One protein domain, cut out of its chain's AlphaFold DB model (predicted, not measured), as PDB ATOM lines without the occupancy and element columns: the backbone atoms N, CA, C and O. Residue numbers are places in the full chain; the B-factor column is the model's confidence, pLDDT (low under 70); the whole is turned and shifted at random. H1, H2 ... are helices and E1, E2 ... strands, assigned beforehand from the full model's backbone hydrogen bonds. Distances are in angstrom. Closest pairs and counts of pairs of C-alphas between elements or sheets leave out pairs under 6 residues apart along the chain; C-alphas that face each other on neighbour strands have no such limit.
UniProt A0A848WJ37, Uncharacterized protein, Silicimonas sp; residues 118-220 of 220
ATOM      1  N   LEU A 118     225.456 174.189 159.847       74.19
ATOM      2  CA  LEU A 118     224.077 174.085 160.308       74.19
ATOM      3  C   LEU A 118     223.919 172.938 161.305       74.19
ATOM      4  O   LEU A 118     224.609 171.916 161.224       74.19
ATOM      5  N   ALA A 119     222.966 173.094 162.223       83.00
ATOM      6  CA  ALA A 119     222.507 171.979 163.033       83.00
ATOM      7  C   ALA A 119     221.992 170.851 162.112       83.00
ATOM      8  O   ALA A 119     221.365 171.140 161.086       83.00
ATOM      9  N   PRO A 120     222.200 169.567 162.460       86.31
ATOM     10  CA  PRO A 120     221.787 168.450 161.609       86.31
ATOM     11  C   PRO A 120     220.297 168.466 161.235       86.31
ATOM     12  O   PRO A 120     219.946 168.055 160.131       86.31
ATOM     13  N   CYS A 121     219.422 168.965 162.119       89.19
ATOM     14  CA  CYS A 121     217.988 169.032 161.830       89.19
ATOM     15  C   CYS A 121     217.640 170.120 160.800       89.19
ATOM     16  O   CYS A 121     216.880 169.835 159.875       89.19
ATOM     17  N   LEU A 122     218.284 171.292 160.853       89.94
ATOM     18  CA  LEU A 122     218.124 172.352 159.846       89.94
ATOM     19  C   LEU A 122     218.637 171.916 158.468       89.94
ATOM     20  O   LEU A 122     217.964 172.119 157.459       89.94
ATOM     21  N   ALA A 123     219.771 171.211 158.425       88.50
ATOM     22  CA  ALA A 123     220.287 170.642 157.180       88.50
ATOM     23  C   ALA A 123     219.309 169.632 156.542       88.50
ATOM     24  O   ALA A 123     219.230 169.530 155.317       88.50
ATOM     25  N   SER A 124     218.539 168.899 157.358       91.00
ATOM     26  CA  SER A 124     217.514 167.975 156.857       91.00
ATOM     27  C   SER A 124     216.340 168.701 156.191       91.00
ATOM     28  O   SER A 124     215.856 168.240 155.158       91.00
ATOM     29  N   ILE A 125     215.921 169.848 156.739       92.50
ATOM     30  CA  ILE A 125     214.840 170.676 156.185       92.50
ATOM     31  C   ILE A 125     215.257 171.203 154.811       92.50
ATOM     32  O   ILE A 125     214.541 171.012 153.832       92.50
ATOM     33  N   GLU A 126     216.460 171.767 154.710       91.81
ATOM     34  CA  GLU A 126     217.001 172.299 153.453       91.81
ATOM     35  C   GLU A 126     217.156 171.235 152.376       91.81
ATOM     36  O   GLU A 126     216.836 171.465 151.209       91.81
ATOM     37  N   PHE A 127     217.605 170.042 152.765       91.56
ATOM     38  CA  PHE A 127     217.675 168.920 151.844       91.56
ATOM     39  C   PHE A 127     216.293 168.584 151.270       91.56
ATOM     40  O   PHE A 127     216.156 168.432 150.056       91.56
ATOM     41  N   ARG A 128     215.255 168.515 152.112       93.50
ATOM     42  CA  ARG A 128     213.890 168.232 151.646       93.50
ATOM     43  C   ARG A 128     213.299 169.373 150.818       93.50
ATOM     44  O   ARG A 128     212.613 169.095 149.839       93.50
ATOM     45  N   LEU A 129     213.601 170.629 151.149       94.12
ATOM     46  CA  LEU A 129     213.203 171.789 150.343       94.12
ATOM     47  C   LEU A 129     213.805 171.730 148.939       94.12
ATOM     48  O   LEU A 129     213.110 171.981 147.958       94.12
ATOM     49  N   ARG A 130     215.072 171.325 148.821       93.69
ATOM     50  CA  ARG A 130     215.711 171.110 147.519       93.69
ATOM     51  C   ARG A 130     215.042 169.987 146.724       93.69
ATOM     52  O   ARG A 130     214.890 170.126 145.514       93.69
ATOM     53  N   LEU A 131     214.620 168.902 147.377       94.50
ATOM     54  CA  LEU A 131     213.856 167.841 146.707       94.50
ATOM     55  C   LEU A 131     212.513 168.360 146.187       94.50
ATOM     56  O   LEU A 131     212.194 168.126 145.025       94.50
ATOM     57  N   LEU A 132     211.775 169.121 147.002       94.38
ATOM     58  CA  LEU A 132     210.516 169.743 146.587       94.38
ATOM     59  C   LEU A 132     210.715 170.690 145.392       94.38
ATOM     60  O   LEU A 132     209.974 170.615 144.416       94.38
ATOM     61  N   GLN A 133     211.738 171.546 145.439       94.25
ATOM     62  CA  GLN A 133     212.057 172.463 144.345       94.25
ATOM     63  C   GLN A 133     212.446 171.710 143.065       94.25
ATOM     64  O   GLN A 133     212.024 172.103 141.979       94.25
ATOM     65  N   THR A 134     213.192 170.610 143.186       93.50
ATOM     66  CA  THR A 134     213.559 169.758 142.043       93.50
ATOM     67  C   THR A 134     212.324 169.098 141.431       93.50
ATOM     68  O   THR A 134     212.149 169.148 140.216       93.50
ATOM     69  N   ALA A 135     211.439 168.534 142.257       92.88
ATOM     70  CA  ALA A 135     210.184 167.938 141.804       92.88
ATOM     71  C   ALA A 135     209.295 168.969 141.094       92.88
ATOM     72  O   ALA A 135     208.706 168.684 140.050       92.88
ATOM     73  N   ASN A 136     209.250 170.197 141.618       91.62
ATOM     74  CA  ASN A 136     208.531 171.287 140.979       91.62
ATOM     75  C   ASN A 136     209.146 171.679 139.627       91.62
ATOM     76  O   ASN A 136     208.428 171.742 138.635       91.62
ATOM     77  N   ALA A 137     210.467 171.864 139.560       91.12
ATOM     78  CA  ALA A 137     211.174 172.205 138.322       91.12
ATOM     79  C   ALA A 137     211.046 171.118 137.237       91.12
ATOM     80  O   ALA A 137     211.034 171.424 136.046       91.12
ATOM     81  N   ASN A 138     210.915 169.855 137.647       93.12
ATOM     82  CA  ASN A 138     210.698 168.721 136.751       93.12
ATOM     83  C   ASN A 138     209.228 168.534 136.340       93.12
ATOM     84  O   ASN A 138     208.931 167.590 135.609       93.12
ATOM     85  N   ASN A 139     208.313 169.403 136.788       90.62
ATOM     86  CA  ASN A 139     206.870 169.277 136.572       90.62
ATOM     87  C   ASN A 139     206.317 167.910 137.013       90.62
ATOM     88  O   ASN A 139     205.485 167.309 136.334       90.62
ATOM     89  N   GLU A 140     206.800 167.396 138.149       92.56
ATOM     90  CA  GLU A 140     206.243 166.183 138.753       92.56
ATOM     91  C   GLU A 140     204.750 166.367 139.086       92.56
ATOM     92  O   GLU A 140     204.299 167.493 139.289       92.56
ATOM     93  N   PRO A 141     203.949 165.290 139.160       90.88
ATOM     94  CA  PRO A 141     202.541 165.412 139.524       90.88
ATOM     95  C   PRO A 141     202.379 165.974 140.941       90.88
ATOM     96  O   PRO A 141     203.173 165.672 141.836       90.88
ATOM     97  N   TRP A 142     201.295 166.720 141.175       88.44
ATOM     98  CA  TRP A 142     201.014 167.330 142.479       88.44
ATOM     99  C   TRP A 142     201.034 166.329 143.644       88.44
ATOM    100  O   TRP A 142     201.470 166.663 144.741       88.44
ATOM    101  N   SER A 143     200.621 165.076 143.424       89.00
ATOM    102  CA  SER A 143     200.697 164.026 144.448       89.00
ATOM    103  C   SER A 143     202.122 163.810 144.973       89.00
ATOM    104  O   SER A 143     202.309 163.724 146.183       89.00
ATOM    105  N   ALA A 144     203.125 163.800 144.091       90.06
ATOM    106  CA  ALA A 144     204.528 163.691 144.483       90.06
ATOM    107  C   ALA A 144     205.001 164.958 145.210       90.06
ATOM    108  O   ALA A 144     205.640 164.872 146.261       90.06
ATOM    109  N   LYS A 145     204.622 166.147 144.716       91.94
ATOM    110  CA  LYS A 145     204.930 167.426 145.383       91.94
ATOM    111  C   LYS A 145     204.325 167.486 146.792       91.94
ATOM    112  O   LYS A 145     205.006 167.899 147.727       91.94
ATOM    113  N   LYS A 146     203.092 166.998 146.974       90.50
ATOM    114  CA  LYS A 146     202.399 166.902 148.272       90.50
ATOM    115  C   LYS A 146     203.169 166.029 149.259       90.50
ATOM    116  O   LYS A 146     203.332 166.437 150.407       90.50
ATOM    117  N   ASP A 147     203.690 164.886 148.819       91.19
ATOM    118  CA  ASP A 147     204.518 164.024 149.666       91.19
ATOM    119  C   ASP A 147     205.795 164.749 150.119       91.19
ATOM    120  O   ASP A 147     206.154 164.695 151.298       91.19
ATOM    121  N   TYR A 148     206.452 165.504 149.229       93.06
ATOM    122  CA  TYR A 148     207.611 166.324 149.599       93.06
ATOM    123  C   TYR A 148     207.248 167.462 150.561       93.06
ATOM    124  O   TYR A 148     207.964 167.653 151.544       93.06
ATOM    125  N   ILE A 149     206.131 168.169 150.349       92.25
ATOM    126  CA  ILE A 149     205.638 169.221 151.257       92.25
ATOM    127  C   ILE A 149     205.402 168.648 152.659       92.25
ATOM    128  O   ILE A 149     205.895 169.195 153.646       92.25
ATOM    129  N   GLN A 150     204.715 167.506 152.760       91.44
ATOM    130  CA  GLN A 150     204.501 166.811 154.034       91.44
ATOM    131  C   GLN A 150     205.821 166.415 154.689       91.44
ATOM    132  O   GLN A 150     205.997 166.547 155.898       91.44
ATOM    133  N   SER A 151     206.768 165.943 153.883       92.19
ATOM    134  CA  SER A 151     208.085 165.544 154.347       92.19
ATOM    135  C   SER A 151     208.880 166.714 154.925       92.19
ATOM    136  O   SER A 151     209.490 166.578 155.988       92.19
ATOM    137  N   VAL A 152     208.863 167.866 154.247       93.56
ATOM    138  CA  VAL A 152     209.472 169.115 154.724       93.56
ATOM    139  C   VAL A 152     208.817 169.542 156.038       93.56
ATOM    140  O   VAL A 152     209.529 169.757 157.017       93.56
ATOM    141  N   ALA A 153     207.483 169.590 156.090       90.56
ATOM    142  CA  ALA A 153     206.743 169.977 157.287       90.56
ATOM    143  C   ALA A 153     207.054 169.061 158.479       90.56
ATOM    144  O   ALA A 153     207.327 169.544 159.576       90.56
ATOM    145  N   GLN A 154     207.110 167.744 158.260       91.38
ATOM    146  CA  GLN A 154     207.498 166.793 159.298       91.38
ATOM    147  C   GLN A 154     208.930 167.037 159.788       91.38
ATOM    148  O   GLN A 154     209.175 167.000 160.988       91.38
ATOM    149  N   SER A 155     209.870 167.333 158.887       91.19
ATOM    150  CA  SER A 155     211.249 167.670 159.263       91.19
ATOM    151  C   SER A 155     211.350 168.946 160.101       91.19
ATOM    152  O   SER A 155     212.213 169.018 160.972       91.19
ATOM    153  N   VAL A 156     210.482 169.933 159.855       91.12
ATOM    154  CA  VAL A 156     210.385 171.136 160.694       91.12
ATOM    155  C   VAL A 156     209.838 170.781 162.074       91.12
ATOM    156  O   VAL A 156     210.441 171.152 163.071       91.12
ATOM    157  N   LEU A 157     208.760 169.995 162.142       88.88
ATOM    158  CA  LEU A 157     208.174 169.544 163.412       88.88
ATOM    159  C   LEU A 157     209.118 168.650 164.236       88.88
ATOM    160  O   LEU A 157     209.042 168.645 165.461       88.88
ATOM    161  N   ASP A 158     210.001 167.900 163.576       90.62
ATOM    162  CA  ASP A 158     211.015 167.057 164.218       90.62
ATOM    163  C   ASP A 158     212.251 167.858 164.694       90.62
ATOM    164  O   ASP A 158     213.119 167.306 165.377       90.62
ATOM    165  N   CYS A 159     212.365 169.142 164.337       90.81
ATOM    166  CA  CYS A 159     213.479 170.019 164.691       90.81
ATOM    167  C   CYS A 159     213.005 171.065 165.708       90.81
ATOM    168  O   CYS A 159     212.404 172.063 165.336       90.81
ATOM    169  N   ASP A 160     213.350 170.890 166.988       87.06
ATOM    170  CA  ASP A 160     212.952 171.806 168.079       87.06
ATOM    171  C   ASP A 160     213.405 173.269 167.873       87.06
ATOM    172  O   ASP A 160     212.928 174.178 168.550       87.06
ATOM    173  N   GLN A 161     214.362 173.495 166.971       86.62
ATOM    174  CA  GLN A 161     214.891 174.815 166.628       86.62
ATOM    175  C   GLN A 161     214.111 175.507 165.509       86.62
ATOM    176  O   GLN A 161     214.351 176.686 165.278       86.62
ATOM    177  N   ALA A 162     213.241 174.787 164.799       89.94
ATOM    178  CA  ALA A 162     212.534 175.291 163.637       89.94
ATOM    179  C   ALA A 162     211.035 175.436 163.907       89.94
ATOM    180  O   ALA A 162     210.450 174.755 164.749       89.94
ATOM    181  N   THR A 163     210.403 176.336 163.166       89.75
ATOM    182  CA  THR A 163     208.960 176.565 163.225       89.75
ATOM    183  C   THR A 163     208.377 176.590 161.823       89.75
ATOM    184  O   THR A 163     209.066 176.904 160.852       89.75
ATOM    185  N   ILE A 164     207.107 176.214 161.716       90.81
ATOM    186  CA  ILE A 164     206.354 176.240 160.467       90.81
ATOM    187  C   ILE A 164     205.157 177.169 160.629       90.81
ATOM    188  O   ILE A 164     204.432 177.083 161.622       90.81
ATOM    189  N   GLN A 165     204.956 178.041 159.652       90.69
ATOM    190  CA  GLN A 165     203.768 178.865 159.502       90.69
ATOM    191  C   GLN A 165     203.051 178.419 158.234       90.69
ATOM    192  O   GLN A 165     203.666 178.275 157.179       90.69
ATOM    193  N   LEU A 166     201.753 178.159 158.352       87.75
ATOM    194  CA  LEU A 166     200.903 177.786 157.230       87.75
ATOM    195  C   LEU A 166     199.752 178.781 157.152       87.75
ATOM    196  O   LEU A 166     198.983 178.900 158.107       87.75
ATOM    197  N   ASP A 167     199.646 179.458 156.016       87.19
ATOM    198  CA  ASP A 167     198.559 180.376 155.706       87.19
ATOM    199  C   ASP A 167     197.787 179.875 154.479       87.19
ATOM    200  O   ASP A 167     198.324 179.770 153.372       87.19
ATOM    201  N   GLY A 168     196.524 179.514 154.706       82.56
ATOM    202  CA  GLY A 168     195.641 178.910 153.711       82.56
ATOM    203  C   GLY A 168     195.643 177.375 153.687       82.56
ATOM    204  O   GLY A 168     196.296 176.690 154.477       82.56
ATOM    205  N   ALA A 169     194.851 176.821 152.765       80.00
ATOM    206  CA  ALA A 169     194.709 175.382 152.571       80.00
ATOM    207  C   ALA A 169     195.529 174.915 151.361       80.00
ATOM    208  O   ALA A 169     195.209 175.248 150.225       80.00
ATOM    209  N   VAL A 170     196.535 174.066 151.598       79.62
ATOM    210  CA  VAL A 170     197.409 173.473 150.558       79.62
ATOM    211  C   VAL A 170     196.626 172.761 149.449       79.62
ATOM    212  O   VAL A 170     197.099 172.636 148.324       79.62
ATOM    213  N   GLU A 171     195.407 172.312 149.739       79.19
ATOM    214  CA  GLU A 171     194.537 171.668 148.754       79.19
ATOM    215  C   GLU A 171     194.002 172.626 147.685       79.19
ATOM    216  O   GLU A 171     193.668 172.161 146.605       79.19
ATOM    217  N   LEU A 172     193.984 173.939 147.933       73.25
ATOM    218  CA  LEU A 172     193.615 174.923 146.910       73.25
ATOM    219  C   LEU A 172     194.668 174.994 145.797       73.25
ATOM    220  O   LEU A 172     194.314 175.070 144.621       73.25
ATOM    221  N   ALA A 173     195.946 174.865 146.164       76.56
ATOM    222  CA  ALA A 173     197.031 174.792 145.191       76.56
ATOM    223  C   ALA A 173     197.013 173.475 144.399       76.56
ATOM    224  O   ALA A 173     197.278 173.452 143.207       76.56
ATOM    225  N   ALA A 174     196.568 172.385 145.032       75.56
ATOM    226  CA  ALA A 174     196.375 171.091 144.373       75.56
ATOM    227  C   ALA A 174     195.352 171.104 143.229       75.56
ATOM    228  O   ALA A 174     195.315 170.173 142.426       75.56
ATOM    229  N   SER A 175     194.449 172.083 143.253       75.94
ATOM    230  CA  SER A 175     193.314 172.204 142.341       75.94
ATOM    231  C   SER A 175     193.523 173.233 141.228       75.94
ATOM    232  O   SER A 175     192.545 173.621 140.595       75.94
ATOM    233  N   ASP A 176     194.759 173.690 141.008       75.88
ATOM    234  CA  ASP A 176     195.132 174.704 140.007       75.88
ATOM    235  C   ASP A 176     194.427 176.069 140.191       75.88
ATOM    236  O   ASP A 176     194.445 176.919 139.301       75.88
ATOM    237  N   PHE A 177     193.781 176.298 141.343       76.88
ATOM    238  CA  PHE A 177     193.105 177.564 141.657       76.88
ATOM    239  C   PHE A 177     194.035 178.587 142.314       76.88
ATOM    240  O   PHE A 177     193.691 179.765 142.365       76.88
ATOM    241  N   ALA A 178     195.176 178.138 142.830       84.38
ATOM    242  CA  ALA A 178     196.165 178.961 143.505       84.38
ATOM    243  C   ALA A 178     197.547 178.307 143.405       84.38
ATOM    244  O   ALA A 178     197.658 177.130 143.074       84.38
ATOM    245  N   ASP A 179     198.589 179.045 143.765       88.06
ATOM    246  CA  ASP A 179     199.946 178.523 143.895       88.06
ATOM    247  C   ASP A 179     200.336 178.405 145.371       88.06
ATOM    248  O   ASP A 179     199.868 179.166 146.224       88.06
ATOM    249  N   LEU A 180     201.232 177.470 145.697       90.19
ATOM    250  CA  LEU A 180     201.833 177.398 147.029       90.19
ATOM    251  C   LEU A 180     203.194 178.095 147.021       90.19
ATOM    252  O   LEU A 180     204.168 177.589 146.465       90.19
ATOM    253  N   ARG A 181     203.292 179.224 147.713       91.50
ATOM    254  CA  ARG A 181     204.554 179.902 148.003       91.50
ATOM    255  C   ARG A 181     205.241 179.246 149.191       91.50
ATOM    256  O   ARG A 181     204.668 179.127 150.273       91.50
ATOM    257  N   VAL A 182     206.489 178.850 148.982       92.62
ATOM    258  CA  VAL A 182     207.369 178.254 149.986       92.62
ATOM    259  C   VAL A 182     208.487 179.241 150.277       92.62
ATOM    260  O   VAL A 182     209.240 179.583 149.367       92.62
ATOM    261  N   ARG A 183     208.627 179.671 151.533       93.31
ATOM    262  CA  ARG A 183     209.718 180.541 151.986       93.31
ATOM    263  C   ARG A 183     210.436 179.929 153.184       93.31
ATOM    264  O   ARG A 183     209.804 179.529 154.153       93.31
ATOM    265  N   TRP A 184     211.759 179.870 153.126       93.56
ATOM    266  CA  TRP A 184     212.614 179.356 154.191       93.56
ATOM    267  C   TRP A 184     213.566 180.443 154.682       93.56
ATOM    268  O   TRP A 184     214.513 180.814 153.987       93.56
ATOM    269  N   ASP A 185     213.337 180.922 155.906       90.50
ATOM    270  CA  ASP A 185     214.291 181.755 156.628       90.50
ATOM    271  C   ASP A 185     215.161 180.866 157.516       90.50
ATOM    272  O   ASP A 185     214.781 180.458 158.615       90.50
ATOM    273  N   ARG A 186     216.373 180.585 157.036       86.75
ATOM    274  CA  ARG A 186     217.378 179.815 157.772       86.75
ATOM    275  C   ARG A 186     217.785 180.475 159.093       86.75
ATOM    276  O   ARG A 186     218.069 179.760 160.051       86.75
ATOM    277  N   ASN A 187     217.870 181.805 159.142       86.94
ATOM    278  CA  ASN A 187     218.372 182.529 160.311       86.94
ATOM    279  C   ASN A 187     217.339 182.527 161.437       86.94
ATOM    280  O   ASN A 187     217.696 182.334 162.598       86.94
ATOM    281  N   ALA A 188     216.067 182.708 161.082       87.62
ATOM    282  CA  ALA A 188     214.953 182.595 162.015       87.62
ATOM    283  C   ALA A 188     214.505 181.135 162.240       87.62
ATOM    284  O   ALA A 188     213.728 180.873 163.155       87.62
ATOM    285  N   ALA A 189     214.998 180.197 161.420       89.56
ATOM    286  CA  ALA A 189     214.555 178.806 161.351       89.56
ATOM    287  C   ALA A 189     213.031 178.689 161.154       89.56
ATOM    288  O   ALA A 189     212.356 177.884 161.799       89.56
ATOM    289  N   VAL A 190     212.482 179.512 160.259       92.25
ATOM    290  CA  VAL A 190     211.046 179.570 159.966       92.25
ATOM    291  C   VAL A 190     210.795 179.104 158.538       92.25
ATOM    292  O   VAL A 190     211.396 179.613 157.591       92.25
ATOM    293  N   LEU A 191     209.888 178.141 158.388       93.56
ATOM    294  CA  LEU A 191     209.295 177.764 157.111       93.56
ATOM    295  C   LEU A 191     207.912 178.400 156.992       93.56
ATOM    296  O   LEU A 191     207.018 178.036 157.751       93.56
ATOM    297  N   ASP A 192     207.720 179.264 156.005       93.12
ATOM    298  CA  ASP A 192     206.411 179.808 155.660       93.12
ATOM    299  C   ASP A 192     205.867 179.106 154.413       93.12
ATOM    300  O   ASP A 192     206.526 179.028 153.372       93.12
ATOM    301  N   LEU A 193     204.647 178.594 154.532       92.12
ATOM    302  CA  LEU A 193     203.858 178.013 153.456       92.12
ATOM    303  C   LEU A 193     202.615 178.884 153.272       92.12
ATOM    304  O   LEU A 193     201.779 178.955 154.169       92.12
ATOM    305  N   THR A 194     202.488 179.552 152.131       90.50
ATOM    306  CA  THR A 194     201.402 180.512 151.879       90.50
ATOM    307  C   THR A 194     200.715 180.199 150.562       90.50
ATOM    308  O   THR A 194     201.383 180.050 149.541       90.50
ATOM    309  N   ILE A 195     199.388 180.124 150.566       89.44
ATOM    310  CA  ILE A 195     198.601 180.000 149.335       89.44
ATOM    311  C   ILE A 195     198.434 181.375 148.695       89.44
ATOM    312  O   ILE A 195     198.090 182.342 149.375       89.44
ATOM    313  N   VAL A 196     198.713 181.470 147.398       88.06
ATOM    314  CA  VAL A 196     198.688 182.721 146.643       88.06
ATOM    315  C   VAL A 196     197.778 182.549 145.431       88.06
ATOM    316  O   VAL A 196     198.090 181.788 144.521       88.06
ATOM    317  N   ASP A 197     196.663 183.278 145.415       80.12
ATOM    318  CA  ASP A 197     195.646 183.185 144.353       80.12
ATOM    319  C   ASP A 197     196.077 183.879 143.046       80.12
ATOM    320  O   ASP A 197     195.555 183.597 141.969       80.12
ATOM    321  N   SER A 198     197.029 184.815 143.124       66.38
ATOM    322  CA  SER A 198     197.573 185.518 141.960       66.38
ATOM    323  C   SER A 198     199.042 185.855 142.169       66.38
ATOM    324  O   SER A 198     199.390 186.638 143.056       66.38
ATOM    325  N   VAL A 199     199.902 185.290 141.331       64.44
ATOM    326  CA  VAL A 199     201.341 185.535 141.376       64.44
ATOM    327  C   VAL A 199     201.689 186.693 140.435       64.44
ATOM    328  O   VAL A 199     201.428 186.601 139.233       64.44
ATOM    329  N   PRO A 200     202.274 187.798 140.931       60.19
ATOM    330  CA  PRO A 200     202.819 188.821 140.050       60.19
ATOM    331  C   PRO A 200     204.019 188.238 139.279       60.19
ATOM    332  O   PRO A 200     204.759 187.403 139.793       60.19
ATOM    333  N   ALA A 201     204.189 188.624 138.009       57.94
ATOM    334  CA  ALA A 201     205.103 187.958 137.063       57.94
ATOM    335  C   ALA A 201     206.590 187.919 137.490       57.94
ATOM    336  O   ALA A 201     207.395 187.195 136.908       57.94
ATOM    337  N   ASP A 202     206.962 188.695 138.500       58.88
ATOM    338  CA  ASP A 202     208.277 188.755 139.129       58.88
ATOM    339  C   ASP A 202     208.503 187.684 140.216       58.88
ATOM    340  O   ASP A 202     209.653 187.350 140.497       58.88
ATOM    341  N   MET A 203     207.449 187.074 140.770       62.97
ATOM    342  CA  MET A 203     207.546 186.011 141.784       62.97
ATOM    343  C   MET A 203     207.830 184.606 141.224       62.97
ATOM    344  O   MET A 203     208.105 183.690 141.996       62.97
ATOM    345  N   TYR A 204     207.831 184.408 139.900       62.19
ATOM    346  CA  TYR A 204     208.194 183.115 139.294       62.19
ATOM    347  C   TYR A 204     209.682 182.752 139.461       62.19
ATOM    348  O   TYR A 204     210.103 181.658 139.078       62.19
ATOM    349  N   GLN A 205     210.506 183.654 140.002       74.00
ATOM    350  CA  GLN A 205     211.931 183.407 140.190       74.00
ATOM    351  C   GLN A 205     212.209 182.730 141.533       74.00
ATOM    352  O   GLN A 205     211.843 183.227 142.594       74.00
ATOM    353  N   VAL A 206     212.912 181.596 141.476       85.00
ATOM    354  CA  VAL A 206     213.436 180.923 142.669       85.00
ATOM    355  C   VAL A 206     214.536 181.793 143.272       85.00
ATOM    356  O   VAL A 206     215.573 182.013 142.641       85.00
ATOM    357  N   ALA A 207     214.337 182.254 144.502       88.50
ATOM    358  CA  ALA A 207     215.379 182.913 145.267       88.50
ATOM    359  C   ALA A 207     216.271 181.861 145.933       88.50
ATOM    360  O   ALA A 207     215.791 180.888 146.527       88.50
ATOM    361  N   PHE A 208     217.583 182.081 145.869       88.62
ATOM    362  CA  PHE A 208     218.582 181.227 146.499       88.62
ATOM    363  C   PHE A 208     219.368 182.008 147.551       88.62
ATOM    364  O   PHE A 208     219.658 183.189 147.388       88.62
ATOM    365  N   SER A 209     219.730 181.312 148.619       85.81
ATOM    366  CA  SER A 209     220.744 181.758 149.577       85.81
ATOM    367  C   SER A 209     222.145 181.738 148.956       85.81
ATOM    368  O   SER A 209     222.377 181.079 147.940       85.81
ATOM    369  N   ASP A 210     223.104 182.395 149.614       83.19
ATOM    370  CA  ASP A 210     224.507 182.478 149.175       83.19
ATOM    371  C   ASP A 210     225.186 181.108 148.983       83.19
ATOM    372  O   ASP A 210     226.143 180.973 148.221       83.19
ATOM    373  N   ASP A 211     224.706 180.061 149.658       80.12
ATOM    374  CA  ASP A 211     225.197 178.684 149.532       80.12
ATOM    375  C   ASP A 211     224.363 177.810 148.576       80.12
ATOM    376  O   ASP A 211     224.585 176.596 148.482       80.12
ATOM    377  N   GLY A 212     223.428 178.416 147.841       83.88
ATOM    378  CA  GLY A 212     222.643 177.770 146.792       83.88
ATOM    379  C   GLY A 212     221.505 176.890 147.309       83.88
ATOM    380  O   GLY A 212     221.127 175.922 146.640       83.88
ATOM    381  N   GLN A 213     220.972 177.153 148.506       86.69
ATOM    382  CA  GLN A 213     219.703 176.552 148.935       86.69
ATOM    383  C   GLN A 213     218.530 177.427 148.503       86.69
ATOM    384  O   GLN A 213     218.635 178.651 148.626       86.69
ATOM    385  N   PRO A 214     217.422 176.833 148.025       86.44
ATOM    386  CA  PRO A 214     216.225 177.600 147.723       86.44
ATOM    387  C   PRO A 214     215.678 178.215 149.019       86.44
ATOM    388  O   PRO A 214     215.471 177.506 150.004       86.44
ATOM    389  N   VAL A 215     215.480 179.534 149.017       91.12
ATOM    390  CA  VAL A 215     214.907 180.292 150.143       91.12
ATOM    391  C   VAL A 215     213.502 180.786 149.845       91.12
ATOM    392  O   VAL A 215     212.741 181.010 150.776       91.12
ATOM    393  N   GLU A 216     213.131 180.919 148.573       91.75
ATOM    394  CA  GLU A 216     211.768 181.268 148.183       91.75
ATOM    395  C   GLU A 216     211.457 180.734 146.787       91.75
ATOM    396  O   GLU A 216     212.264 180.891 145.871       91.75
ATOM    397  N   PHE A 217     210.320 180.061 146.624       91.88
ATOM    398  CA  PHE A 217     209.829 179.602 145.326       91.88
ATOM    399  C   PHE A 217     208.338 179.282 145.372       91.88
ATOM    400  O   PHE A 217     207.757 179.092 146.442       91.88
ATOM    401  N   LEU A 218     207.733 179.190 144.193       90.94
ATOM    402  CA  LEU A 218     206.354 178.753 144.019       90.94
ATOM    403  C   LEU A 218     206.302 177.287 143.620       90.94
ATOM    404  O   LEU A 218     207.165 176.799 142.888       90.94
ATOM    405  N   VAL A 219     205.280 176.602 144.107       89.38
ATOM    406  CA  VAL A 219     204.911 175.248 143.718       89.38
ATOM    407  C   VAL A 219     203.571 175.328 143.006       89.38
ATOM    408  O   VAL A 219     202.595 175.802 143.591       89.38
ATOM    409  N   HIS A 220     203.581 174.857 141.763       87.12
ATOM    410  CA  HIS A 220     202.422 174.729 140.880       87.12
ATOM    411  C   HIS A 220     201.937 173.277 140.830       87.12
ATOM    412  O   HIS A 220     202.667 172.390 141.342       87.12
TER     413      HIS A 220
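What this domain is: This is residues 118 to 220 of the 220 residues of an uncharacterized protein of Silicimonas sp (UniProt A0A848WJ37). A four-stranded, twisted sheet is covered on one face by a hairpin of two long helices, H1 and H2, with the short helix H3 on that same face; the other face has no named helix. A long loop, residues 197 to 213, swings out beyond the sheet's E4 edge, where its residues 207 to 208 pair with E4. The printed part has 103 residues, with three named helices and four named strands in the order H1 H2 E1 H3 E2 E3 E4, of mixed class. The sheet runs E1 E3 E2 E4 and is mixed: E1 and E3 are parallel, the other neighbours antiparallel. The whole is compact, with a radius of gyration of the C-alphas of 12.8 A and spans of 36 by 25 by 23 A.

How they stand to each other: Start with H1, residues 120 to 137, and H2, residues 142 to 157: this helical hairpin touches closest at the C-alphas of Leu 132 and Tyr 148, 5.4 A apart, at a shallow tilt of 14 degrees, opposite ways. Next find the sheet's strands, E1 at residues 163 to 167, E2 at 179 to 185, E3 at 190 to 196 and E4 at 214 to 219. Parallel E1 and E3 have N 165 and O 191 at 2.8 A; the hairpin E2 and E3 has N 181 and O 194 at 2.8 A; antiparallel E2 and E4 have N 182 and O 217 at 2.8 A. Together they make two layers, helices on one face of a sheet: H1 is over E2 and E4 at a height over the sheet of 9.6 A, and H2 is over E3 and E2 at 10.3 A. H1 runs slantwise to E4, at 39 degrees on the local plane, and H2 along E3, at 25 degrees on the local plane. H3, residues 170 to 173, is on the same face and only just over E2, with 3 of its C-alphas; it is apart from H1 and H2. In H1 and H2 every O i to N i+4 pair is within hydrogen-bond range; H3 is too short for such a pair.

Where its parts are: Find C-alpha 120 at (221.787, 168.450, 161.609); from there H1 runs 25.9 A to C-alpha 137. H2 then runs 22.2 A from C-alpha 142 at (201.014, 167.330, 142.479). E1 covers 13.4 A, H3 5.5 A, E2 19.5 A and E3 18.4 A. E4 covers 12.2 A and ends at C-alpha 219, (204.911, 175.248, 143.718).

The domain as a whole: The C-alphas farthest apart, those of Ala 119 and Phe 177, are 36.8 A apart. The printed part has no cut and ends at residue 220, the chain's last. The link from E3 to E4 is long, with 17 residues; the others are tight. Look at residues 198 to 204 for pLDDT under 70; the mean of the printed part is 86.5.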